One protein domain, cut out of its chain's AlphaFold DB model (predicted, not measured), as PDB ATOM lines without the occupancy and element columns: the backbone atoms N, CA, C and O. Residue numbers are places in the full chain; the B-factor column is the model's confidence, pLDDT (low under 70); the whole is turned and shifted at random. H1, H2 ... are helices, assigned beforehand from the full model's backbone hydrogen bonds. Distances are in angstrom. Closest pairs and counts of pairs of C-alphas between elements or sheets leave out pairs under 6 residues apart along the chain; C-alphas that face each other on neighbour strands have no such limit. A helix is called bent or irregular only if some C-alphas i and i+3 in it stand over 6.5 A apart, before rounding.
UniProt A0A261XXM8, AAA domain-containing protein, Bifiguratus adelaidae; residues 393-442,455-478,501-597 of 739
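AT A GLANCE: This is residues 393 to 442, 455 to 478 and 501 to 597 of the 739 residues of the protein "AAA domain-containing protein" of Bifiguratus adelaidae (UniProt A0A261XXM8). Two lobes stand apart: a larger one built on the long helical hairpin of H7 and H8, with H6 alongside and H4 and the short H5 packed on H8, and a smaller, loose one of H1, H2 and H3. H6, H7 and H8 form a bundle, up and down, each helix running against the one before it. The printed part has 171 residues with eight named helices, H1 to H8 in order along the chain, and no named strand; the class is all helix. The whole is loose, with a radius of gyration of the C-alphas of 20.2 A, and its C-alphas span 59 by 42 by 35 A.

IN THESE COORDINATES: H7, residues 538 to 556, is 26.5 A long, and H8, residues 563 to 581, is 26.3 A long, ending with C-alpha 581 at (32.890, -18.406, -58.137). H6, residues 520 to 533, is 20.9 A long and irregular: C-alphas 529 and 532 are 7.6 A apart. H4 spans residues 455 to 467, 17.9 A, and H5 spans residues 509 to 513. H3, residues 426 to 442, is 25.5 A long. H2 spans residues 412 to 421. H1 spans residues 393 to 402, with C-alpha 393 at (-4.594, -31.132, -26.845).

HOW THE PARTS SIT: H8 is the hub, touching H4, H5, H6 and H7. H7 and H8 are a hairpin at a shallow tilt of 11 degrees, opposite ways; their closest C-alphas, of Gly 551 and Ala 570, are 3.9 A apart. H6 touches H8 at a shallow tilt of 26 degrees, the same way, closest at the C-alphas of Ala 521 and Asn 567, 5.3 A. H4 touches H6 at a steep tilt of 54 degrees, closest at the C-alphas of Leu 462 and Leu 527, 6.7 A. H5 touches H8, closest at the C-alphas of Pro 509 and Val 575, 6.7 A. H3 is close to but not clearly touching H2, with the C-alphas of Leu 418 and Ala 429 6.7 A apart, and H3 and H4 are apart. Every O i to N i+4 pair is within hydrogen-bond range in H1, H4, H5, H7 and H8, against 5 of 6 in H2, 12 of 13 in H3 and 7 of 10 in H6.

THE WHOLE: The two C-alphas farthest apart, of Lys 393 and His 478, are 62.2 A apart. Residues 443 to 454 are not printed, with 21.1 A between C-alphas 442 and 455, nor are residues 479 to 500, with 22.0 A between C-alphas 478 and 501. Of the links that are printed whole, none is long. Residues 582 to 597 hold no named element. The mean pLDDT of the printed part is 76.5; 51 residues are under 70, among them 403 to 421, 472 to 478 and 582 to 591.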
ATOM      1  N   LYS A 393      -3.461 -31.355 -27.762       87.31
ATOM      2  CA  LYS A 393      -4.594 -31.132 -26.845       87.31
ATOM      3  C   LYS A 393      -4.336 -29.978 -25.876       87.31
ATOM      4  O   LYS A 393      -5.263 -29.229 -25.578       87.31
ATOM      5  N   ALA A 394      -3.097 -29.816 -25.411       88.25
ATOM      6  CA  ALA A 394      -2.710 -28.694 -24.560       88.25
ATOM      7  C   ALA A 394      -2.748 -27.357 -25.328       88.25
ATOM      8  O   ALA A 394      -3.344 -26.395 -24.841       88.25
ATOM      9  N   LEU A 395      -2.201 -27.318 -26.548       86.38
ATOM     10  CA  LEU A 395      -2.232 -26.134 -27.416       86.38
ATOM     11  C   LEU A 395      -3.665 -25.775 -27.844       86.38
ATOM     12  O   LEU A 395      -4.069 -24.620 -27.730       86.38
ATOM     13  N   GLU A 396      -4.486 -26.761 -28.219       85.81
ATOM     14  CA  GLU A 396      -5.920 -26.580 -28.475       85.81
ATOM     15  C   GLU A 396      -6.668 -26.006 -27.258       85.81
ATOM     16  O   GLU A 396      -7.572 -25.186 -27.430       85.81
ATOM     17  N   ARG A 397      -6.330 -26.429 -26.028       86.56
ATOM     18  CA  ARG A 397      -6.931 -25.886 -24.794       86.56
ATOM     19  C   ARG A 397      -6.594 -24.402 -24.649       86.56
ATOM     20  O   ARG A 397      -7.496 -23.598 -24.430       86.56
ATOM     21  N   ILE A 398      -5.328 -24.031 -24.835       86.62
ATOM     22  CA  ILE A 398      -4.853 -22.639 -24.757       86.62
ATOM     23  C   ILE A 398      -5.484 -21.779 -25.864       86.62
ATOM     24  O   ILE A 398      -5.959 -20.675 -25.598       86.62
ATOM     25  N   GLN A 399      -5.601 -22.298 -27.089       81.06
ATOM     26  CA  GLN A 399      -6.281 -21.619 -28.197       81.06
ATOM     27  C   GLN A 399      -7.766 -21.345 -27.893       81.06
ATOM     28  O   GLN A 399      -8.262 -20.245 -28.140       81.06
ATOM     29  N   LYS A 400      -8.476 -22.322 -27.310       82.94
ATOM     30  CA  LYS A 400      -9.888 -22.180 -26.911       82.94
ATOM     31  C   LYS A 400     -10.057 -21.171 -25.767       82.94
ATOM     32  O   LYS A 400     -10.960 -20.341 -25.827       82.94
ATOM     33  N   LEU A 401      -9.175 -21.202 -24.764       82.25
ATOM     34  CA  LEU A 401      -9.206 -20.279 -23.619       82.25
ATOM     35  C   LEU A 401      -8.865 -18.831 -24.008       82.25
ATOM     36  O   LEU A 401      -9.504 -17.905 -23.518       82.25
ATOM     37  N   THR A 402      -7.909 -18.629 -24.918       75.69
ATOM     38  CA  THR A 402      -7.509 -17.289 -25.395       75.69
ATOM     39  C   THR A 402      -8.529 -16.637 -26.337       75.69
ATOM     40  O   THR A 402      -8.445 -15.431 -26.558       75.69
ATOM     41  N   LYS A 403      -9.495 -17.393 -26.890       66.19
ATOM     42  CA  LYS A 403     -10.537 -16.920 -27.836       66.19
ATOM     43  C   LYS A 403      -9.990 -16.239 -29.111       66.19
ATOM     44  O   LYS A 403     -10.699 -15.483 -29.773       66.19
ATOM     45  N   VAL A 404      -8.729 -16.491 -29.471       56.53
ATOM     46  CA  VAL A 404      -8.015 -15.758 -30.531       56.53
ATOM     47  C   VAL A 404      -8.385 -16.254 -31.935       56.53
ATOM     48  O   VAL A 404      -8.063 -17.380 -32.310       56.53
ATOM     49  N   GLN A 405      -8.964 -15.370 -32.758       52.47
ATOM     50  CA  GLN A 405      -9.256 -15.639 -34.178       52.47
ATOM     51  C   GLN A 405      -8.049 -15.453 -35.129       52.47
ATOM     52  O   GLN A 405      -8.167 -15.746 -36.313       52.47
ATOM     53  N   CYS A 406      -6.873 -14.997 -34.663       48.81
ATOM     54  CA  CYS A 406      -5.716 -14.732 -35.546       48.81
ATOM     55  C   CYS A 406      -4.927 -15.987 -35.986       48.81
ATOM     56  O   CYS A 406      -3.951 -15.878 -36.740       48.81
ATOM     57  N   PHE A 407      -5.330 -17.169 -35.514       53.44
ATOM     58  CA  PHE A 407      -4.866 -18.465 -36.000       53.44
ATOM     59  C   PHE A 407      -5.907 -19.013 -36.980       53.44
ATOM     60  O   PHE A 407      -7.046 -19.256 -36.575       53.44
ATOM     61  N   ASP A 408      -5.535 -19.240 -38.245       52.88
ATOM     62  CA  ASP A 408      -6.451 -19.878 -39.195       52.88
ATOM     63  C   ASP A 408      -6.598 -21.369 -38.865       52.88
ATOM     64  O   ASP A 408      -5.837 -22.229 -39.316       52.88
ATOM     65  N   THR A 409      -7.618 -21.655 -38.058       47.34
ATOM     66  CA  THR A 409      -8.038 -22.992 -37.618       47.34
ATOM     67  C   THR A 409      -8.411 -23.937 -38.763       47.34
ATOM     68  O   THR A 409      -8.549 -25.135 -38.525       47.34
ATOM     69  N   LYS A 410      -8.544 -23.443 -40.003       47.47
ATOM     70  CA  LYS A 410      -8.761 -24.273 -41.198       47.47
ATOM     71  C   LYS A 410      -7.460 -24.779 -41.823       47.47
ATOM     72  O   LYS A 410      -7.522 -25.621 -42.715       47.47
ATOM     73  N   SER A 411      -6.299 -24.325 -41.343       49.62
ATOM     74  CA  SER A 411      -4.993 -24.884 -41.698       49.62
ATOM     75  C   SER A 411      -4.576 -25.972 -40.684       49.62
ATOM     76  O   SER A 411      -3.996 -25.663 -39.642       49.62
ATOM     77  N   PRO A 412      -4.820 -27.278 -40.949       51.75
ATOM     78  CA  PRO A 412      -4.342 -28.351 -40.064       51.75
ATOM     79  C   PRO A 412      -2.807 -28.411 -39.997       51.75
ATOM     80  O   PRO A 412      -2.247 -29.026 -39.091       51.75
ATOM     81  N   ASN A 413      -2.137 -27.748 -40.944       59.38
ATOM     82  CA  ASN A 413      -0.690 -27.666 -41.053       59.38
ATOM     83  C   ASN A 413      -0.052 -26.939 -39.863       59.38
ATOM     84  O   ASN A 413       0.977 -27.406 -39.404       59.38
ATOM     85  N   PHE A 414      -0.643 -25.862 -39.324       64.06
ATOM     86  CA  PHE A 414       0.048 -25.036 -38.321       64.06
ATOM     87  C   PHE A 414       0.318 -25.796 -37.014       64.06
ATOM     88  O   PHE A 414       1.462 -25.883 -36.585       64.06
ATOM     89  N   LEU A 415      -0.699 -26.425 -36.409       67.62
ATOM     90  CA  LEU A 415      -0.489 -27.234 -35.197       67.62
ATOM     91  C   LEU A 415       0.423 -28.442 -35.468       67.62
ATOM     92  O   LEU A 415       1.273 -28.756 -34.639       67.62
ATOM     93  N   ALA A 416       0.316 -29.059 -36.650       67.00
ATOM     94  CA  ALA A 416       1.211 -30.139 -37.058       67.00
ATOM     95  C   ALA A 416       2.672 -29.670 -37.236       67.00
ATOM     96  O   ALA A 416       3.581 -30.418 -36.892       67.00
ATOM     97  N   GLN A 417       2.902 -28.442 -37.714       66.25
ATOM     98  CA  GLN A 417       4.226 -27.820 -37.796       66.25
ATOM     99  C   GLN A 417       4.801 -27.613 -36.394       66.25
ATOM    100  O   GLN A 417       5.874 -28.142 -36.118       66.25
ATOM    101  N   LEU A 418       4.047 -26.988 -35.478       67.50
ATOM    102  CA  LEU A 418       4.480 -26.791 -34.086       67.50
ATOM    103  C   LEU A 418       4.817 -28.129 -33.389       67.50
ATOM    104  O   LEU A 418       5.819 -28.236 -32.688       67.50
ATOM    105  N   GLU A 419       4.023 -29.179 -33.625       68.69
ATOM    106  CA  GLU A 419       4.301 -30.541 -33.142       68.69
ATOM    107  C   GLU A 419       5.603 -31.138 -33.706       68.69
ATOM    108  O   GLU A 419       6.286 -31.883 -33.002       68.69
ATOM    109  N   THR A 420       5.959 -30.823 -34.957       67.00
ATOM    110  CA  THR A 420       7.224 -31.253 -35.582       67.00
ATOM    111  C   THR A 420       8.416 -30.344 -35.294       67.00
ATOM    112  O   THR A 420       9.539 -30.761 -35.555       67.00
ATOM    113  N   GLU A 421       8.195 -29.133 -34.779       67.56
ATOM    114  CA  GLU A 421       9.233 -28.121 -34.528       67.56
ATOM    115  C   GLU A 421       9.679 -28.083 -33.056       67.56
ATOM    116  O   GLU A 421      10.849 -27.832 -32.784       67.56
ATOM    117  N   PHE A 422       8.791 -28.371 -32.094       71.62
ATOM    118  CA  PHE A 422       9.113 -28.252 -30.659       71.62
ATOM    119  C   PHE A 422       9.453 -29.562 -29.943       71.62
ATOM    120  O   PHE A 422       9.701 -29.535 -28.740       71.62
ATOM    121  N   HIS A 423       9.460 -30.702 -30.643       68.81
ATOM    122  CA  HIS A 423      10.002 -31.989 -30.161       68.81
ATOM    123  C   HIS A 423       9.626 -32.375 -28.711       68.81
ATOM    124  O   HIS A 423      10.434 -32.889 -27.946       68.81
ATOM    125  N   GLY A 424       8.376 -32.114 -28.316       77.06
ATOM    126  CA  GLY A 424       7.870 -32.446 -26.981       77.06
ATOM    127  C   GLY A 424       8.127 -31.415 -25.869       77.06
ATOM    128  O   GLY A 424       7.638 -31.635 -24.760       77.06
ATOM    129  N   ASP A 425       8.798 -30.285 -26.126       85.94
ATOM    130  CA  ASP A 425       8.868 -29.161 -25.179       85.94
ATOM    131  C   ASP A 425       7.626 -28.260 -25.308       85.94
ATOM    132  O   ASP A 425       7.500 -27.409 -26.191       85.94
ATOM    133  N   LEU A 426       6.670 -28.448 -24.394       88.12
ATOM    134  CA  LEU A 426       5.434 -27.664 -24.367       88.12
ATOM    135  C   LEU A 426       5.651 -26.198 -23.953       88.12
ATOM    136  O   LEU A 426       4.869 -25.339 -24.358       88.12
ATOM    137  N   ARG A 427       6.691 -25.885 -23.170       88.25
ATOM    138  CA  ARG A 427       6.962 -24.513 -22.706       88.25
ATOM    139  C   ARG A 427       7.455 -23.654 -23.871       88.25
ATOM    140  O   ARG A 427       6.990 -22.528 -24.042       88.25
ATOM    141  N   LEU A 428       8.337 -24.208 -24.704       85.19
ATOM    142  CA  LEU A 428       8.782 -23.572 -25.943       85.19
ATOM    143  C   LEU A 428       7.609 -23.365 -26.915       85.19
ATOM    144  O   LEU A 428       7.438 -22.265 -27.439       85.19
ATOM    145  N   ALA A 429       6.748 -24.375 -27.077       85.38
ATOM    146  CA  ALA A 429       5.566 -24.278 -27.932       85.38
ATOM    147  C   ALA A 429       4.600 -23.154 -27.508       85.38
ATOM    148  O   ALA A 429       4.129 -22.384 -28.347       85.38
ATOM    149  N   VAL A 430       4.334 -23.027 -26.204       86.75
ATOM    150  CA  VAL A 430       3.466 -21.976 -25.645       86.75
ATOM    151  C   VAL A 430       4.103 -20.590 -25.777       86.75
ATOM    152  O   VAL A 430       3.411 -19.652 -26.178       86.75
ATOM    153  N   ASN A 431       5.412 -20.457 -25.533       86.62
ATOM    154  CA  ASN A 431       6.143 -19.201 -25.732       86.62
ATOM    155  C   ASN A 431       6.081 -18.722 -27.189       86.62
ATOM    156  O   ASN A 431       5.750 -17.562 -27.441       86.62
ATOM    157  N   THR A 432       6.340 -19.604 -28.158       83.19
ATOM    158  CA  THR A 432       6.263 -19.235 -29.579       83.19
ATOM    159  C   THR A 432       4.831 -18.872 -29.978       83.19
ATOM    160  O   THR A 432       4.625 -17.875 -30.669       83.19
ATOM    161  N   MET A 433       3.821 -19.595 -29.483       78.69
ATOM    162  CA  MET A 433       2.410 -19.265 -29.730       78.69
ATOM    163  C   MET A 433       2.009 -17.894 -29.141       78.69
ATOM    164  O   MET A 433       1.235 -17.168 -29.771       78.69
ATOM    165  N   GLN A 434       2.564 -17.505 -27.985       81.81
ATOM    166  CA  GLN A 434       2.402 -16.162 -27.410       81.81
ATOM    167  C   GLN A 434       3.091 -15.094 -28.277       81.81
ATOM    168  O   GLN A 434       2.470 -14.082 -28.606       81.81
ATOM    169  N   PHE A 435       4.338 -15.328 -28.701       77.88
ATOM    170  CA  PHE A 435       5.106 -14.392 -29.532       77.88
ATOM    171  C   PHE A 435       4.422 -14.111 -30.879       77.88
ATOM    172  O   PHE A 435       4.227 -12.952 -31.243       77.88
ATOM    173  N   TRP A 436       3.948 -15.154 -31.572       72.69
ATOM    174  CA  TRP A 436       3.222 -15.027 -32.845       72.69
ATOM    175  C   TRP A 436       1.944 -14.177 -32.737       72.69
ATOM    176  O   TRP A 436       1.583 -13.487 -33.695       72.69
ATOM    177  N   ARG A 437       1.256 -14.182 -31.581       72.31
ATOM    178  CA  ARG A 437       0.109 -13.286 -31.334       72.31
ATOM    179  C   ARG A 437       0.553 -11.822 -31.286       72.31
ATOM    180  O   ARG A 437      -0.129 -10.972 -31.855       72.31
ATOM    181  N   SER A 438       1.681 -11.533 -30.637       67.94
ATOM    182  CA  SER A 438       2.239 -10.179 -30.547       67.94
ATOM    183  C   SER A 438       2.702  -9.660 -31.908       67.94
ATOM    184  O   SER A 438       2.317  -8.557 -32.289       67.94
ATOM    185  N   SER A 439       3.425 -10.463 -32.699       61.75
ATOM    186  CA  SER A 439       3.866 -10.068 -34.050       61.75
ATOM    187  C   SER A 439       2.688  -9.687 -34.959       61.75
ATOM    188  O   SER A 439       2.752  -8.691 -35.681       61.75
ATOM    189  N   LYS A 440       1.570 -10.426 -34.879       58.38
ATOM    190  CA  LYS A 440       0.359 -10.111 -35.651       58.38
ATOM    191  C   LYS A 440      -0.389  -8.855 -35.181       58.38
ATOM    192  O   LYS A 440      -1.083  -8.281 -36.011       58.38
ATOM    193  N   LYS A 441      -0.245  -8.390 -33.925       53.12
ATOM    194  CA  LYS A 441      -0.786  -7.071 -33.518       53.12
ATOM    195  C   LYS A 441      -0.136  -5.950 -34.349       53.12
ATOM    196  O   LYS A 441      -0.853  -5.088 -34.841       53.12
ATOM    197  N   SER A 442       1.183  -5.990 -34.558       47.72
ATOM    198  CA  SER A 442       1.907  -4.963 -35.332       47.72
ATOM    199  C   SER A 442       1.686  -5.065 -36.846       47.72
ATOM    200  O   SER A 442       1.608  -4.045 -37.526       47.72
ATOM    201  N   THR A 455      10.970 -20.768 -42.755       67.38
ATOM    202  CA  THR A 455      11.534 -21.752 -43.688       67.38
ATOM    203  C   THR A 455      11.349 -21.400 -45.168       67.38
ATOM    204  O   THR A 455      12.261 -21.638 -45.955       67.38
ATOM    205  N   LEU A 456      10.221 -20.804 -45.572       69.75
ATOM    206  CA  LEU A 456       9.995 -20.347 -46.949       69.75
ATOM    207  C   LEU A 456      10.908 -19.157 -47.274       69.75
ATOM    208  O   LEU A 456      11.603 -19.167 -48.291       69.75
ATOM    209  N   THR A 457      10.972 -18.172 -46.376       79.38
ATOM    210  CA  THR A 457      11.854 -17.002 -46.502       79.38
ATOM    211  C   THR A 457      13.331 -17.415 -46.526       79.38
ATOM    212  O   THR A 457      14.095 -16.915 -47.352       79.38
ATOM    213  N   LEU A 458      13.719 -18.409 -45.717       84.88
ATOM    214  CA  LEU A 458      15.045 -19.032 -45.746       84.88
ATOM    215  C   LEU A 458      15.350 -19.657 -47.115       84.88
ATOM    216  O   LEU A 458      16.397 -19.374 -47.693       84.88
ATOM    217  N   PHE A 459      14.443 -20.466 -47.673       84.81
ATOM    218  CA  PHE A 459      14.648 -21.061 -48.998       84.81
ATOM    219  C   PHE A 459      14.676 -20.016 -50.125       84.81
ATOM    220  O   PHE A 459      15.395 -20.203 -51.108       84.81
ATOM    221  N   HIS A 460      13.970 -18.890 -49.984       85.06
ATOM    222  CA  HIS A 460      14.085 -17.763 -50.911       85.06
ATOM    223  C   HIS A 460      15.447 -17.062 -50.817       85.06
ATOM    224  O   HIS A 460      16.068 -16.838 -51.857       85.06
ATOM    225  N   ALA A 461      15.949 -16.772 -49.612       88.75
ATOM    226  CA  ALA A 461      17.293 -16.218 -49.418       88.75
ATOM    227  C   ALA A 461      18.380 -17.165 -49.958       88.75
ATOM    228  O   ALA A 461      19.249 -16.749 -50.723       88.75
ATOM    229  N   LEU A 462      18.268 -18.464 -49.655       89.56
ATOM    230  CA  LEU A 462      19.184 -19.492 -50.145       89.56
ATOM    231  C   LEU A 462      19.148 -19.599 -51.678       89.56
ATOM    232  O   LEU A 462      20.189 -19.712 -52.317       89.56
ATOM    233  N   GLY A 463      17.963 -19.482 -52.285       87.00
ATOM    234  CA  GLY A 463      17.797 -19.432 -53.737       87.00
ATOM    235  C   GLY A 463      18.449 -18.209 -54.394       87.00
ATOM    236  O   GLY A 463      19.022 -18.349 -55.475       87.00
ATOM    237  N   LYS A 464      18.416 -17.026 -53.760       88.00
ATOM    238  CA  LYS A 464      19.118 -15.830 -54.272       88.00
ATOM    239  C   LYS A 464      20.624 -16.075 -54.387       88.00
ATOM    240  O   LYS A 464      21.198 -15.782 -55.434       88.00
ATOM    241  N   VAL A 465      21.226 -16.670 -53.352       89.38
ATOM    242  CA  VAL A 465      22.653 -17.035 -53.334       89.38
ATOM    243  C   VAL A 465      22.943 -18.142 -54.350       89.38
ATOM    244  O   VAL A 465      23.760 -17.940 -55.241       89.38
ATOM    245  N   LEU A 466      22.233 -19.276 -54.284       87.88
ATOM    246  CA  LEU A 466      22.524 -20.469 -55.093       87.88
ATOM    247  C   LEU A 466      22.375 -20.257 -56.609       87.88
ATOM    248  O   LEU A 466      23.145 -20.841 -57.371       87.88
ATOM    249  N   TYR A 467      21.430 -19.419 -57.054       83.62
ATOM    250  CA  TYR A 467      21.293 -19.051 -58.472       83.62
ATOM    251  C   TYR A 467      22.121 -17.817 -58.883       83.62
ATOM    252  O   TYR A 467      22.171 -17.529 -60.077       83.62
ATOM    253  N   ALA A 468      22.708 -17.077 -57.928       83.12
ATOM    254  CA  ALA A 468      23.648 -15.959 -58.112       83.12
ATOM    255  C   ALA A 468      23.339 -15.000 -59.288       83.12
ATOM    256  O   ALA A 468      24.238 -14.563 -60.011       83.12
ATOM    257  N   LYS A 469      22.053 -14.696 -59.525       80.06
ATOM    258  CA  LYS A 469      21.607 -14.033 -60.763       80.06
ATOM    259  C   LYS A 469      22.221 -12.642 -60.894       80.06
ATOM    260  O   LYS A 469      22.140 -11.841 -59.965       80.06
ATOM    261  N   ARG A 470      22.793 -12.345 -62.061       77.25
ATOM    262  CA  ARG A 470      23.388 -11.044 -62.399       77.25
ATOM    263  C   ARG A 470      22.420 -10.201 -63.232       77.25
ATOM    264  O   ARG A 470      21.380 -10.689 -63.669       77.25
ATOM    265  N   ILE A 471      22.729  -8.919 -63.389       74.94
ATOM    266  CA  ILE A 471      21.944  -7.996 -64.214       74.94
ATOM    267  C   ILE A 471      22.467  -8.070 -65.655       74.94
ATOM    268  O   ILE A 471      23.569  -7.616 -65.940       74.94
ATOM    269  N   ASP A 472      21.682  -8.637 -66.575       60.00
ATOM    270  CA  ASP A 472      22.089  -8.931 -67.967       60.00
ATOM    271  C   ASP A 472      22.196  -7.699 -68.894       60.00
ATOM    272  O   ASP A 472      22.168  -7.819 -70.120       60.00
ATOM    273  N   ARG A 473      22.277  -6.488 -68.333       48.66
ATOM    274  CA  ARG A 473      22.445  -5.234 -69.079       48.66
ATOM    275  C   ARG A 473      23.343  -4.274 -68.300       48.66
ATOM    276  O   ARG A 473      23.143  -4.148 -67.090       48.66
ATOM    277  N   PRO A 474      24.245  -3.529 -68.966       41.94
ATOM    278  CA  PRO A 474      24.820  -2.345 -68.352       41.94
ATOM    279  C   PRO A 474      23.673  -1.380 -68.045       41.94
ATOM    280  O   PRO A 474      22.910  -0.998 -68.937       41.94
ATOM    281  N   ILE A 475      23.515  -1.011 -66.776       39.47
ATOM    282  CA  ILE A 475      22.579   0.048 -66.410       39.47
ATOM    283  C   ILE A 475      23.173   1.340 -66.967       39.47
ATOM    284  O   ILE A 475      24.272   1.733 -66.576       39.47
ATOM    285  N   ALA A 476      22.445   2.007 -67.862       37.75
ATOM    286  CA  ALA A 476      22.741   3.376 -68.265       37.75
ATOM    287  C   ALA A 476      22.391   4.326 -67.105       37.75
ATOM    288  O   ALA A 476      21.421   5.077 -67.160       37.75
ATOM    289  N   VAL A 477      23.153   4.231 -66.010       39.72
ATOM    290  CA  VAL A 477      23.090   5.181 -64.900       39.72
ATOM    291  C   VAL A 477      23.470   6.538 -65.476       39.72
ATOM    292  O   VAL A 477      24.522   6.663 -66.105       39.72
ATOM    293  N   HIS A 478      22.619   7.546 -65.283       37.28
ATOM    294  CA  HIS A 478      22.920   8.904 -65.722       37.28
ATOM    295  C   HIS A 478      24.248   9.349 -65.092       37.28
ATOM    296  O   HIS A 478      24.414   9.340 -63.873       37.28
ATOM    297  N   PRO A 501      32.494 -12.288 -65.058       53.09
ATOM    298  CA  PRO A 501      31.505 -11.391 -65.650       53.09
ATOM    299  C   PRO A 501      31.266 -10.178 -64.740       53.09
ATOM    300  O   PRO A 501      30.601 -10.292 -63.709       53.09
ATOM    301  N   ASN A 502      31.752  -9.007 -65.158       56.41
ATOM    302  CA  ASN A 502      31.687  -7.736 -64.419       56.41
ATOM    303  C   ASN A 502      30.263  -7.191 -64.155       56.41
ATOM    304  O   ASN A 502      30.101  -6.138 -63.542       56.41
ATOM    305  N   ASN A 503      29.212  -7.902 -64.577       66.44
ATOM    306  CA  ASN A 503      27.831  -7.540 -64.275       66.44
ATOM    307  C   ASN A 503      27.534  -7.750 -62.773       66.44
ATOM    308  O   ASN A 503      27.795  -8.845 -62.252       66.44
ATOM    309  N   PRO A 504      26.937  -6.761 -62.080       72.94
ATOM    310  CA  PRO A 504      26.590  -6.878 -60.668       72.94
ATOM    311  C   PRO A 504      25.507  -7.938 -60.436       72.94
ATOM    312  O   PRO A 504      24.698  -8.246 -61.319       72.94
ATOM    313  N   PHE A 505      25.468  -8.479 -59.218       80.56
ATOM    314  CA  PHE A 505      24.371  -9.335 -58.769       80.56
ATOM    315  C   PHE A 505      23.062  -8.544 -58.710       80.56
ATOM    316  O   PHE A 505      23.037  -7.392 -58.281       80.56
ATOM    317  N   LYS A 506      21.963  -9.186 -59.108       81.25
ATOM    318  CA  LYS A 506      20.605  -8.641 -59.002       81.25
ATOM    319  C   LYS A 506      20.199  -8.439 -57.536       81.25
ATOM    320  O   LYS A 506      19.525  -7.470 -57.203       81.25
ATOM    321  N   ASP A 507      20.611  -9.369 -56.686       84.06
ATOM    322  CA  ASP A 507      20.403  -9.366 -55.245       84.06
ATOM    323  C   ASP A 507      21.804  -9.365 -54.591       84.06
ATOM    324  O   ASP A 507      22.461 -10.408 -54.600       84.06
ATOM    325  N   PRO A 508      22.330  -8.217 -54.115       85.31
ATOM    326  CA  PRO A 508      23.689  -8.141 -53.574       85.31
ATOM    327  C   PRO A 508      23.794  -8.815 -52.192       85.31
ATOM    328  O   PRO A 508      22.842  -8.736 -51.406       85.31
ATOM    329  N   PRO A 509      24.940  -9.450 -51.871       88.19
ATOM    330  CA  PRO A 509      25.093 -10.342 -50.716       88.19
ATOM    331  C   PRO A 509      24.756  -9.665 -49.385       88.19
ATOM    332  O   PRO A 509      24.014 -10.233 -48.588       88.19
ATOM    333  N   ASP A 510      25.180  -8.414 -49.202       88.31
ATOM    334  CA  ASP A 510      24.885  -7.582 -48.030       88.31
ATOM    335  C   ASP A 510      23.375  -7.503 -47.738       88.31
ATOM    336  O   ASP A 510      22.934  -7.709 -46.610       88.31
ATOM    337  N   THR A 511      22.556  -7.295 -48.776       87.62
ATOM    338  CA  THR A 511      21.089  -7.225 -48.643       87.62
ATOM    339  C   THR A 511      20.431  -8.588 -48.456       87.62
ATOM    340  O   THR A 511      19.313  -8.654 -47.947       87.62
ATOM    341  N   ILE A 512      21.092  -9.682 -48.847       88.62
ATOM    342  CA  ILE A 512      20.617 -11.037 -48.548       88.62
ATOM    343  C   ILE A 512      20.865 -11.329 -47.066       88.62
ATOM    344  O   ILE A 512      19.938 -11.743 -46.377       88.62
ATOM    345  N   MET A 513      22.077 -11.050 -46.576       90.00
ATOM    346  CA  MET A 513      22.497 -11.307 -45.194       90.00
ATOM    347  C   MET A 513      21.716 -10.467 -44.174       90.00
ATOM    348  O   MET A 513      21.190 -11.012 -43.208       90.00
ATOM    349  N   GLN A 514      21.532  -9.168 -44.433       87.44
ATOM    350  CA  GLN A 514      20.734  -8.277 -43.573       87.44
ATOM    351  C   GLN A 514      19.256  -8.689 -43.443       87.44
ATOM    352  O   GLN A 514      18.601  -8.297 -42.481       87.44
ATOM    353  N   ASN A 515      18.724  -9.466 -44.394       85.50
ATOM    354  CA  ASN A 515      17.326  -9.909 -44.423       85.50
ATOM    355  C   ASN A 515      17.176 -11.426 -44.177       85.50
ATOM    356  O   ASN A 515      16.180 -12.028 -44.592       85.50
ATOM    357  N   LEU A 516      18.152 -12.069 -43.525       86.50
ATOM    358  CA  LEU A 516      18.046 -13.483 -43.159       86.50
ATOM    359  C   LEU A 516      17.024 -13.698 -42.024       86.50
ATOM    360  O   LEU A 516      17.112 -13.050 -40.984       86.50
ATOM    361  N   PRO A 517      16.094 -14.665 -42.155       79.00
ATOM    362  CA  PRO A 517      15.151 -15.031 -41.092       79.00
ATOM    363  C   PRO A 517      15.759 -16.001 -40.054       79.00
ATOM    364  O   PRO A 517      15.026 -16.608 -39.274       79.00
ATOM    365  N   VAL A 518      17.077 -16.220 -40.097       83.50
ATOM    366  CA  VAL A 518      17.846 -17.180 -39.289       83.50
ATOM    367  C   VAL A 518      19.250 -16.635 -39.020       83.50
ATOM    368  O   VAL A 518      19.711 -15.756 -39.743       83.50
ATOM    369  N   ASP A 519      19.954 -17.193 -38.032       84.75
ATOM    370  CA  ASP A 519      21.359 -16.851 -37.786       84.75
ATOM    371  C   ASP A 519      22.287 -17.213 -38.966       84.75
ATOM    372  O   ASP A 519      22.053 -18.164 -39.718       84.75
ATOM    373  N   HIS A 520      23.385 -16.473 -39.070       89.38
ATOM    374  CA  HIS A 520      24.431 -16.586 -40.078       89.38
ATOM    375  C   HIS A 520      25.092 -17.972 -40.107       89.38
ATOM    376  O   HIS A 520      25.303 -18.517 -41.194       89.38
ATOM    377  N   ALA A 521      25.350 -18.603 -38.953       88.06
ATOM    378  CA  ALA A 521      25.887 -19.967 -38.927       88.06
ATOM    379  C   ALA A 521      24.862 -20.987 -39.452       88.06
ATOM    380  O   ALA A 521      25.199 -21.880 -40.231       88.06
ATOM    381  N   LEU A 522      23.585 -20.817 -39.092       87.81
ATOM    382  CA  LEU A 522      22.497 -21.661 -39.584       87.81
ATOM    383  C   LEU A 522      22.333 -21.519 -41.108       87.81
ATOM    384  O   LEU A 522      22.256 -22.528 -41.810       87.81
ATOM    385  N   PHE A 523      22.356 -20.293 -41.639       91.38
ATOM    386  CA  PHE A 523      22.312 -20.050 -43.084       91.38
ATOM    387  C   PHE A 523      23.515 -20.655 -43.824       91.38
ATOM    388  O   PHE A 523      23.335 -21.331 -44.838       91.38
ATOM    389  N   THR A 524      24.725 -20.484 -43.283       92.31
ATOM    390  CA  THR A 524      25.968 -21.032 -43.855       92.31
ATOM    391  C   THR A 524      25.905 -22.553 -43.977       92.31
ATOM    392  O   THR A 524      26.247 -23.100 -45.025       92.31
ATOM    393  N   LEU A 525      25.368 -23.248 -42.968       90.81
ATOM    394  CA  LEU A 525      25.164 -24.701 -43.013       90.81
ATOM    395  C   LEU A 525      24.115 -25.126 -44.055       90.81
ATOM    396  O   LEU A 525      24.299 -26.139 -44.733       90.81
ATOM    397  N   PHE A 526      23.038 -24.351 -44.235       91.00
ATOM    398  CA  PHE A 526      22.080 -24.577 -45.327       91.00
ATOM    399  C   PHE A 526      22.717 -24.372 -46.710       91.00
ATOM    400  O   PHE A 526      22.384 -25.114 -47.637       91.00
ATOM    401  N   LEU A 527      23.653 -23.431 -46.863       92.44
ATOM    402  CA  LEU A 527      24.401 -23.244 -48.109       92.44
ATOM    403  C   LEU A 527      25.381 -24.405 -48.343       92.44
ATOM    404  O   LEU A 527      25.345 -25.023 -49.410       92.44
ATOM    405  N   HIS A 528      26.162 -24.776 -47.325       92.56
ATOM    406  CA  HIS A 528      27.129 -25.874 -47.376       92.56
ATOM    407  C   HIS A 528      26.486 -27.231 -47.728       92.56
ATOM    408  O   HIS A 528      27.028 -27.995 -48.520       92.56
ATOM    409  N   GLN A 529      25.285 -27.525 -47.218       91.38
ATOM    410  CA  GLN A 529      24.582 -28.770 -47.556       91.38
ATOM    411  C   GLN A 529      24.132 -28.842 -49.031       91.38
ATOM    412  O   GLN A 529      23.935 -29.936 -49.564       91.38
ATOM    413  N   ASN A 530      23.907 -27.698 -49.687       90.06
ATOM    414  CA  ASN A 530      23.220 -27.644 -50.981       90.06
ATOM    415  C   ASN A 530      24.121 -27.240 -52.163       90.06
ATOM    416  O   ASN A 530      23.810 -27.638 -53.289       90.06
ATOM    417  N   TYR A 531      25.219 -26.499 -51.942       88.81
ATOM    418  CA  TYR A 531      26.009 -25.866 -53.015       88.81
ATOM    419  C   TYR A 531      26.486 -26.840 -54.102       88.81
ATOM    420  O   TYR A 531      26.356 -26.534 -55.285       88.81
ATOM    421  N   LEU A 532      26.937 -28.044 -53.724       88.44
ATOM    422  CA  LEU A 532      27.412 -29.081 -54.655       88.44
ATOM    423  C   LEU A 532      26.371 -29.474 -55.712       88.44
ATOM    424  O   LEU A 532      26.728 -29.941 -56.786       88.44
ATOM    425  N   THR A 533      25.077 -29.277 -55.440       86.00
ATOM    426  CA  THR A 533      24.017 -29.561 -56.419       86.00
ATOM    427  C   THR A 533      23.788 -28.425 -57.419       86.00
ATOM    428  O   THR A 533      23.058 -28.627 -58.389       86.00
ATOM    429  N   PHE A 534      24.391 -27.248 -57.219       82.62
ATOM    430  CA  PHE A 534      24.265 -26.047 -58.061       82.62
ATOM    431  C   PHE A 534      25.569 -25.641 -58.762       82.62
ATOM    432  O   PHE A 534      25.521 -24.813 -59.669       82.62
ATOM    433  N   VAL A 535      26.701 -26.239 -58.390       80.50
ATOM    434  CA  VAL A 535      27.974 -26.086 -59.096       80.50
ATOM    435  C   VAL A 535      28.018 -27.028 -60.309       80.50
ATOM    436  O   VAL A 535      27.677 -28.202 -60.197       80.50
ATOM    437  N   ASP A 536      28.431 -26.503 -61.467       76.81
ATOM    438  CA  ASP A 536      28.487 -27.235 -62.745       76.81
ATOM    439  C   ASP A 536      29.863 -27.910 -63.014       76.81
ATOM    440  O   ASP A 536      30.007 -28.622 -64.006       76.81
ATOM    441  N   ASP A 537      30.878 -27.679 -62.168       81.31
ATOM    442  CA  ASP A 537      32.302 -27.944 -62.452       81.31
ATOM    443  C   ASP A 537      33.117 -28.302 -61.185       81.31
ATOM    444  O   ASP A 537      32.871 -27.746 -60.112       81.31
ATOM    445  N   ILE A 538      34.098 -29.206 -61.288       87.12
ATOM    446  CA  ILE A 538      34.876 -29.697 -60.136       87.12
ATOM    447  C   ILE A 538      35.830 -28.636 -59.574       87.12
ATOM    448  O   ILE A 538      35.909 -28.492 -58.355       87.12
ATOM    449  N   ASP A 539      36.462 -27.831 -60.432       84.88
ATOM    450  CA  ASP A 539      37.335 -26.730 -60.002       84.88
ATOM    451  C   ASP A 539      36.528 -25.697 -59.205       84.88
ATOM    452  O   ASP A 539      36.911 -25.270 -58.117       84.88
ATOM    453  N   GLY A 540      35.336 -25.358 -59.712       82.25
ATOM    454  CA  GLY A 540      34.396 -24.477 -59.025       82.25
ATOM    455  C   GLY A 540      33.921 -25.042 -57.684       82.25
ATOM    456  O   GLY A 540      33.694 -24.276 -56.751       82.25
ATOM    457  N   ALA A 541      33.798 -26.367 -57.556       87.19
ATOM    458  CA  ALA A 541      33.437 -27.013 -56.297       87.19
ATOM    459  C   ALA A 541      34.592 -26.958 -55.286       87.19
ATOM    460  O   ALA A 541      34.345 -26.666 -54.116       87.19
ATOM    461  N   ALA A 542      35.836 -27.158 -55.739       89.44
ATOM    462  CA  ALA A 542      37.034 -27.028 -54.913       89.44
ATOM    463  C   ALA A 542      37.182 -25.601 -54.360       89.44
ATOM    464  O   ALA A 542      37.164 -25.424 -53.141       89.44
ATOM    465  N   THR A 543      37.185 -24.571 -55.217       87.62
ATOM    466  CA  THR A 543      37.339 -23.178 -54.753       87.62
ATOM    467  C   THR A 543      36.172 -22.721 -53.872       87.62
ATOM    468  O   THR A 543      36.342 -21.883 -52.994       87.62
ATOM    469  N   VAL A 544      34.956 -23.245 -54.067       89.62
ATOM    470  CA  VAL A 544      33.840 -22.979 -53.139       89.62
ATOM    471  C   VAL A 544      34.035 -23.691 -51.797       89.62
ATOM    472  O   VAL A 544      33.747 -23.094 -50.760       89.62
ATOM    473  N   SER A 545      34.557 -24.920 -51.786       91.75
ATOM    474  CA  SER A 545      34.892 -25.632 -50.547       91.75
ATOM    475  C   SER A 545      35.970 -24.899 -49.741       91.75
ATOM    476  O   SER A 545      35.850 -24.817 -48.523       91.75
ATOM    477  N   GLU A 546      36.975 -24.316 -50.401       91.31
ATOM    478  CA  GLU A 546      38.015 -23.492 -49.761       91.31
ATOM    479  C   GLU A 546      37.418 -22.290 -49.010       91.31
ATOM    480  O   GLU A 546      37.767 -22.056 -47.853       91.31
ATOM    481  N   TRP A 547      36.454 -21.575 -49.607       92.00
ATOM    482  CA  TRP A 547      35.753 -20.472 -48.931       92.00
ATOM    483  C   TRP A 547      34.934 -20.930 -47.716       92.00
ATOM    484  O   TRP A 547      34.869 -20.205 -46.723       92.00
ATOM    485  N   PHE A 548      34.338 -22.128 -47.755       92.06
ATOM    486  CA  PHE A 548      33.681 -22.707 -46.577       92.06
ATOM    487  C   PHE A 548      34.689 -23.088 -45.484       92.06
ATOM    488  O   PHE A 548      34.444 -22.785 -44.319       92.06
ATOM    489  N   SER A 549      35.827 -23.694 -45.839       92.25
ATOM    490  CA  SER A 549      36.886 -24.042 -44.881       92.25
ATOM    491  C   SER A 549      37.524 -22.811 -44.232       92.25
ATOM    492  O   SER A 549      37.771 -22.823 -43.029       92.25
ATOM    493  N   LEU A 550      37.726 -21.725 -44.988       89.62
ATOM    494  CA  LEU A 550      38.189 -20.442 -44.446       89.62
ATOM    495  C   LEU A 550      37.165 -19.833 -43.473       89.62
ATOM    496  O   LEU A 550      37.537 -19.307 -42.425       89.62
ATOM    497  N   GLY A 551      35.869 -19.932 -43.791       88.56
ATOM    498  CA  GLY A 551      34.794 -19.521 -42.887       88.56
ATOM    499  C   GLY A 551      34.766 -20.329 -41.584       88.56
ATOM    500  O   GLY A 551      34.618 -19.749 -40.512       88.56
ATOM    501  N   ASP A 552      34.950 -21.649 -41.660       88.25
ATOM    502  CA  ASP A 552      34.981 -22.533 -40.486       88.25
ATOM    503  C   ASP A 552      36.206 -22.260 -39.592       88.25
ATOM    504  O   ASP A 552      36.070 -22.168 -38.371       88.25
ATOM    505  N   ASP A 553      37.385 -22.002 -40.173       86.69
ATOM    506  CA  ASP A 553      38.581 -21.630 -39.404       86.69
ATOM    507  C   ASP A 553      38.400 -20.313 -38.624       86.69
ATOM    508  O   ASP A 553      38.761 -20.222 -37.447       86.69
ATOM    509  N   LEU A 554      37.738 -19.314 -39.220       83.12
ATOM    510  CA  LEU A 554      37.388 -18.044 -38.560       83.12
ATOM    511  C   LEU A 554      36.379 -18.205 -37.406       83.12
ATOM    512  O   LEU A 554      36.346 -17.378 -36.484       83.12
ATOM    513  N   VAL A 555      35.565 -19.265 -37.426       82.00
ATOM    514  CA  VAL A 555      34.702 -19.663 -36.299       82.00
ATOM    515  C   VAL A 555      35.495 -20.464 -35.261       82.00
ATOM    516  O   VAL A 555      35.311 -20.245 -34.065       82.00
ATOM    517  N   SER A 556      36.423 -21.329 -35.684       77.25
ATOM    518  CA  SER A 556      37.244 -22.167 -34.793       77.25
ATOM    519  C   SER A 556      38.244 -21.355 -33.950       77.25
ATOM    520  O   SER A 556      38.427 -21.610 -32.751       77.25
ATOM    521  N   THR A 557      38.854 -20.340 -34.571       70.06
ATOM    522  CA  THR A 557      39.804 -19.394 -33.964       70.06
ATOM    523  C   THR A 557      39.101 -18.293 -33.167       70.06
ATOM    524  O   THR A 557      39.673 -17.734 -32.225       70.06
ATOM    525  N   GLY A 558      37.833 -18.014 -33.484       59.81
ATOM    526  CA  GLY A 558      36.960 -17.128 -32.726       59.81
ATOM    527  C   GLY A 558      36.645 -17.680 -31.334       59.81
ATOM    528  O   GLY A 558      35.813 -18.568 -31.165       59.81
ATOM    529  N   GLY A 559      37.266 -17.112 -30.295       59.81
ATOM    530  CA  GLY A 559      36.842 -17.348 -28.912       59.81
ATOM    531  C   GLY A 559      35.363 -16.995 -28.696       59.81
ATOM    532  O   GLY A 559      34.816 -16.156 -29.406       59.81
ATOM    533  N   TRP A 560      34.727 -17.604 -27.689       60.75
ATOM    534  CA  TRP A 560      33.282 -17.494 -27.400       60.75
ATOM    535  C   TRP A 560      32.744 -16.049 -27.320       60.75
ATOM    536  O   TRP A 560      31.594 -15.792 -27.660       60.75
ATOM    537  N   GLU A 561      33.589 -15.091 -26.933       57.75
ATOM    538  CA  GLU A 561      33.304 -13.648 -26.896       57.75
ATOM    539  C   GLU A 561      33.036 -13.036 -28.286       57.75
ATOM    540  O   GLU A 561      32.396 -11.993 -28.397       57.75
ATOM    541  N   ARG A 562      33.543 -13.665 -29.354       70.88
ATOM    542  CA  ARG A 562      33.507 -13.167 -30.739       70.88
ATOM    543  C   ARG A 562      32.586 -13.967 -31.657       70.88
ATOM    544  O   ARG A 562      32.405 -13.554 -32.799       70.88
ATOM    545  N   THR A 563      31.978 -15.059 -31.186       76.50
ATOM    546  CA  THR A 563      31.223 -16.016 -32.020       76.50
ATOM    547  C   THR A 563      30.173 -15.356 -32.920       76.50
ATOM    548  O   THR A 563      30.071 -15.724 -34.083       76.50
ATOM    549  N   VAL A 564      29.453 -14.327 -32.455       79.62
ATOM    550  CA  VAL A 564      28.470 -13.598 -33.287       79.62
ATOM    551  C   VAL A 564      29.126 -12.908 -34.493       79.62
ATOM    552  O   VAL A 564      28.596 -12.964 -35.601       79.62
ATOM    553  N   LEU A 565      30.297 -12.290 -34.303       84.50
ATOM    554  CA  LEU A 565      31.049 -11.640 -35.380       84.50
ATOM    555  C   LEU A 565      31.745 -12.670 -36.279       84.50
ATOM    556  O   LEU A 565      31.688 -12.532 -37.496       84.50
ATOM    557  N   SER A 566      32.340 -13.724 -35.710       85.81
ATOM    558  CA  SER A 566      32.912 -14.828 -36.498       85.81
ATOM    559  C   SER A 566      31.860 -15.488 -37.396       85.81
ATOM    560  O   SER A 566      32.120 -15.669 -38.579       85.81
ATOM    561  N   ASN A 567      30.656 -15.765 -36.884       87.12
ATOM    562  CA  ASN A 567      29.557 -16.337 -37.671       87.12
ATOM    563  C   ASN A 567      29.112 -15.400 -38.808       87.12
ATOM    564  O   ASN A 567      28.833 -15.869 -39.911       87.12
ATOM    565  N   LEU A 568      29.064 -14.085 -38.557       89.94
ATOM    566  CA  LEU A 568      28.750 -13.075 -39.571       89.94
ATOM    567  C   LEU A 568      29.801 -13.059 -40.694       89.94
ATOM    568  O   LEU A 568      29.436 -13.167 -41.863       89.94
ATOM    569  N   TYR A 569      31.093 -12.980 -40.354       89.81
ATOM    570  CA  TYR A 569      32.174 -12.975 -41.348       89.81
ATOM    571  C   TYR A 569      32.301 -14.314 -42.088       89.81
ATOM    572  O   TYR A 569      32.486 -14.316 -43.302       89.81
ATOM    573  N   ALA A 570      32.136 -15.451 -41.411       90.69
ATOM    574  CA  ALA A 570      32.134 -16.769 -42.047       90.69
ATOM    575  C   ALA A 570      30.987 -16.919 -43.062       90.69
ATOM    576  O   ALA A 570      31.191 -17.445 -44.156       90.69
ATOM    577  N   CYS A 571      29.801 -16.393 -42.739       92.38
ATOM    578  CA  CYS A 571      28.686 -16.317 -43.679       92.38
ATOM    579  C   CYS A 571      28.984 -15.374 -44.854       92.38
ATOM    580  O   CYS A 571      28.613 -15.690 -45.983       92.38
ATOM    581  N   ASP A 572      29.668 -14.251 -44.622       91.69
ATOM    582  CA  ASP A 572      30.080 -13.332 -45.688       91.69
ATOM    583  C   ASP A 572      31.045 -14.010 -46.674       91.69
ATOM    584  O   ASP A 572      30.788 -14.023 -47.880       91.69
ATOM    585  N   PHE A 573      32.089 -14.673 -46.163       90.94
ATOM    586  CA  PHE A 573      33.031 -15.450 -46.971       90.94
ATOM    587  C   PHE A 573      32.343 -16.586 -47.736       90.94
ATOM    588  O   PHE A 573      32.570 -16.730 -48.937       90.94
ATOM    589  N   ALA A 574      31.449 -17.345 -47.097       91.94
ATOM    590  CA  ALA A 574      30.696 -18.406 -47.762       91.94
ATOM    591  C   ALA A 574      29.790 -17.870 -48.890       91.94
ATOM    592  O   ALA A 574      29.765 -18.423 -49.991       91.94
ATOM    593  N   VAL A 575      29.066 -16.771 -48.647       91.62
ATOM    594  CA  VAL A 575      28.137 -16.175 -49.620       91.62
ATOM    595  C   VAL A 575      28.884 -15.494 -50.771       91.62
ATOM    596  O   VAL A 575      28.585 -15.775 -51.936       91.62
ATOM    597  N   ARG A 576      29.875 -14.633 -50.488       89.50
ATOM    598  CA  ARG A 576      30.667 -13.953 -51.531       89.50
ATOM    599  C   ARG A 576      31.561 -14.932 -52.287       89.50
ATOM    600  O   ARG A 576      31.639 -14.847 -53.515       89.50
ATOM    601  N   GLY A 577      32.171 -15.893 -51.595       87.50
ATOM    602  CA  GLY A 577      32.938 -16.984 -52.194       87.50
ATOM    603  C   GLY A 577      32.104 -17.773 -53.200       87.50
ATOM    604  O   GLY A 577      32.463 -17.843 -54.377       87.50
ATOM    605  N   TYR A 578      30.925 -18.254 -52.786       88.50
ATOM    606  CA  TYR A 578      29.995 -18.952 -53.676       88.50
ATOM    607  C   TYR A 578      29.556 -18.094 -54.877       88.50
ATOM    608  O   TYR A 578      29.755 -18.482 -56.030       88.50
ATOM    609  N   MET A 579      28.978 -16.911 -54.631       86.12
ATOM    610  CA  MET A 579      28.385 -16.079 -55.691       86.12
ATOM    611  C   MET A 579      29.433 -15.530 -56.672       86.12
ATOM    612  O   MET A 579      29.140 -15.292 -57.848       86.12
ATOM    613  N   SER A 580      30.669 -15.312 -56.214       80.00
ATOM    614  CA  SER A 580      31.756 -14.859 -57.084       80.00
ATOM    615  C   SER A 580      32.318 -15.992 -57.952       80.00
ATOM    616  O   SER A 580      32.669 -15.725 -59.103       80.00
ATOM    617  N   ASN A 581      32.368 -17.227 -57.437       73.81
ATOM    618  CA  ASN A 581      32.890 -18.406 -58.137       73.81
ATOM    619  C   ASN A 581      31.868 -19.093 -59.057       73.81
ATOM    620  O   ASN A 581      32.263 -19.892 -59.905       73.81
ATOM    621  N   SER A 582      30.569 -18.800 -58.934       63.88
ATOM    622  CA  SER A 582      29.535 -19.373 -59.802       63.88
ATOM    623  C   SER A 582      29.703 -18.906 -61.263       63.88
ATOM    624  O   SER A 582      29.153 -17.875 -61.672       63.88
ATOM    625  N   ARG A 583      30.473 -19.673 -62.053       57.03
ATOM    626  CA  ARG A 583      30.716 -19.507 -63.500       57.03
ATOM    627  C   ARG A 583      29.388 -19.555 -64.279       57.03
ATOM    628  O   ARG A 583      28.976 -20.628 -64.699       57.03
ATOM    629  N   LEU A 584      28.725 -18.397 -64.437       51.06
ATOM    630  CA  LEU A 584      27.482 -18.159 -65.208       51.06
ATOM    631  C   LEU A 584      26.579 -19.400 -65.326       51.06
ATOM    632  O   LEU A 584      26.443 -19.955 -66.416       51.06
ATOM    633  N   ALA A 585      26.011 -19.827 -64.192       49.03
ATOM    634  CA  ALA A 585      25.352 -21.121 -64.004       49.03
ATOM    635  C   ALA A 585      24.512 -21.562 -65.219       49.03
ATOM    636  O   ALA A 585      23.390 -21.089 -65.427       49.03
ATOM    637  N   LYS A 586      25.061 -22.501 -66.003       49.12
ATOM    638  CA  LYS A 586      24.367 -23.144 -67.132       49.12
ATOM    639  C   LYS A 586      23.468 -24.286 -66.660       49.12
ATOM    640  O   LYS A 586      22.768 -24.878 -67.484       49.12
ATOM    641  N   VAL A 587      23.427 -24.533 -65.344       51.59
ATOM    642  CA  VAL A 587      22.321 -25.152 -64.601       51.59
ATOM    643  C   VAL A 587      20.989 -24.970 -65.335       51.59
ATOM    644  O   VAL A 587      20.380 -23.896 -65.333       51.59
ATOM    645  N   SER A 588      20.520 -26.059 -65.948       48.75
ATOM    646  CA  SER A 588      19.215 -26.097 -66.612       48.75
ATOM    647  C   SER A 588      18.101 -25.622 -65.669       48.75
ATOM    648  O   SER A 588      18.157 -25.863 -64.462       48.75
ATOM    649  N   HIS A 589      17.080 -24.949 -66.212       53.22
ATOM    650  CA  HIS A 589      16.043 -24.228 -65.452       53.22
ATOM    651  C   HIS A 589      15.042 -25.115 -64.665       53.22
ATOM    652  O   HIS A 589      13.885 -24.737 -64.474       53.22
ATOM    653  N   GLY A 590      15.458 -26.293 -64.200       57.56
ATOM    654  CA  GLY A 590      14.702 -27.128 -63.270       57.56
ATOM    655  C   GLY A 590      14.851 -26.653 -61.822       57.56
ATOM    656  O   GLY A 590      15.954 -26.378 -61.353       57.56
ATOM    657  N   MET A 591      13.741 -26.603 -61.086       62.81
ATOM    658  CA  MET A 591      13.738 -26.289 -59.654       62.81
ATOM    659  C   MET A 591      14.345 -27.453 -58.852       62.81
ATOM    660  O   MET A 591      13.670 -28.443 -58.574       62.81
ATOM    661  N   LYS A 592      15.630 -27.342 -58.496       75.50
ATOM    662  CA  LYS A 592      16.351 -28.332 -57.676       75.50
ATOM    663  C   LYS A 592      15.813 -28.348 -56.234       75.50
ATOM    664  O   LYS A 592      15.501 -27.299 -55.671       75.50
ATOM    665  N   GLN A 593      15.699 -29.537 -55.636       81.00
ATOM    666  CA  GLN A 593      15.185 -29.712 -54.273       81.00
ATOM    667  C   GLN A 593      16.257 -29.381 -53.226       81.00
ATOM    668  O   GLN A 593      17.295 -30.037 -53.177       81.00
ATOM    669  N   LEU A 594      15.961 -28.420 -52.351       84.12
ATOM    670  CA  LEU A 594      16.814 -28.047 -51.221       84.12
ATOM    671  C   LEU A 594      16.660 -29.033 -50.050       84.12
ATOM    672  O   LEU A 594      15.562 -29.529 -49.779       84.12
ATOM    673  N   ARG A 595      17.760 -29.300 -49.341       83.44
ATOM    674  CA  ARG A 595      17.840 -30.186 -48.164       83.44
ATOM    675  C   ARG A 595      18.168 -29.402 -46.889       83.44
ATOM    676  O   ARG A 595      18.803 -28.349 -46.954       83.44
ATOM    677  N   LYS A 596      17.757 -29.933 -45.729       84.75
ATOM    678  CA  LYS A 596      18.221 -29.473 -44.405       84.75
ATOM    679  C   LYS A 596      19.664 -29.953 -44.151       84.75
ATOM    680  O   LYS A 596      19.989 -31.034 -44.641       84.75
ATOM    681  N   PRO A 597      20.495 -29.224 -43.378       85.69
ATOM    682  CA  PRO A 597      21.843 -29.666 -43.024       85.69
ATOM    683  C   PRO A 597      21.848 -30.992 -42.258       85.69
ATOM    684  O   PRO A 597      21.100 -31.172 -41.297       85.69
TER     685      PRO A 597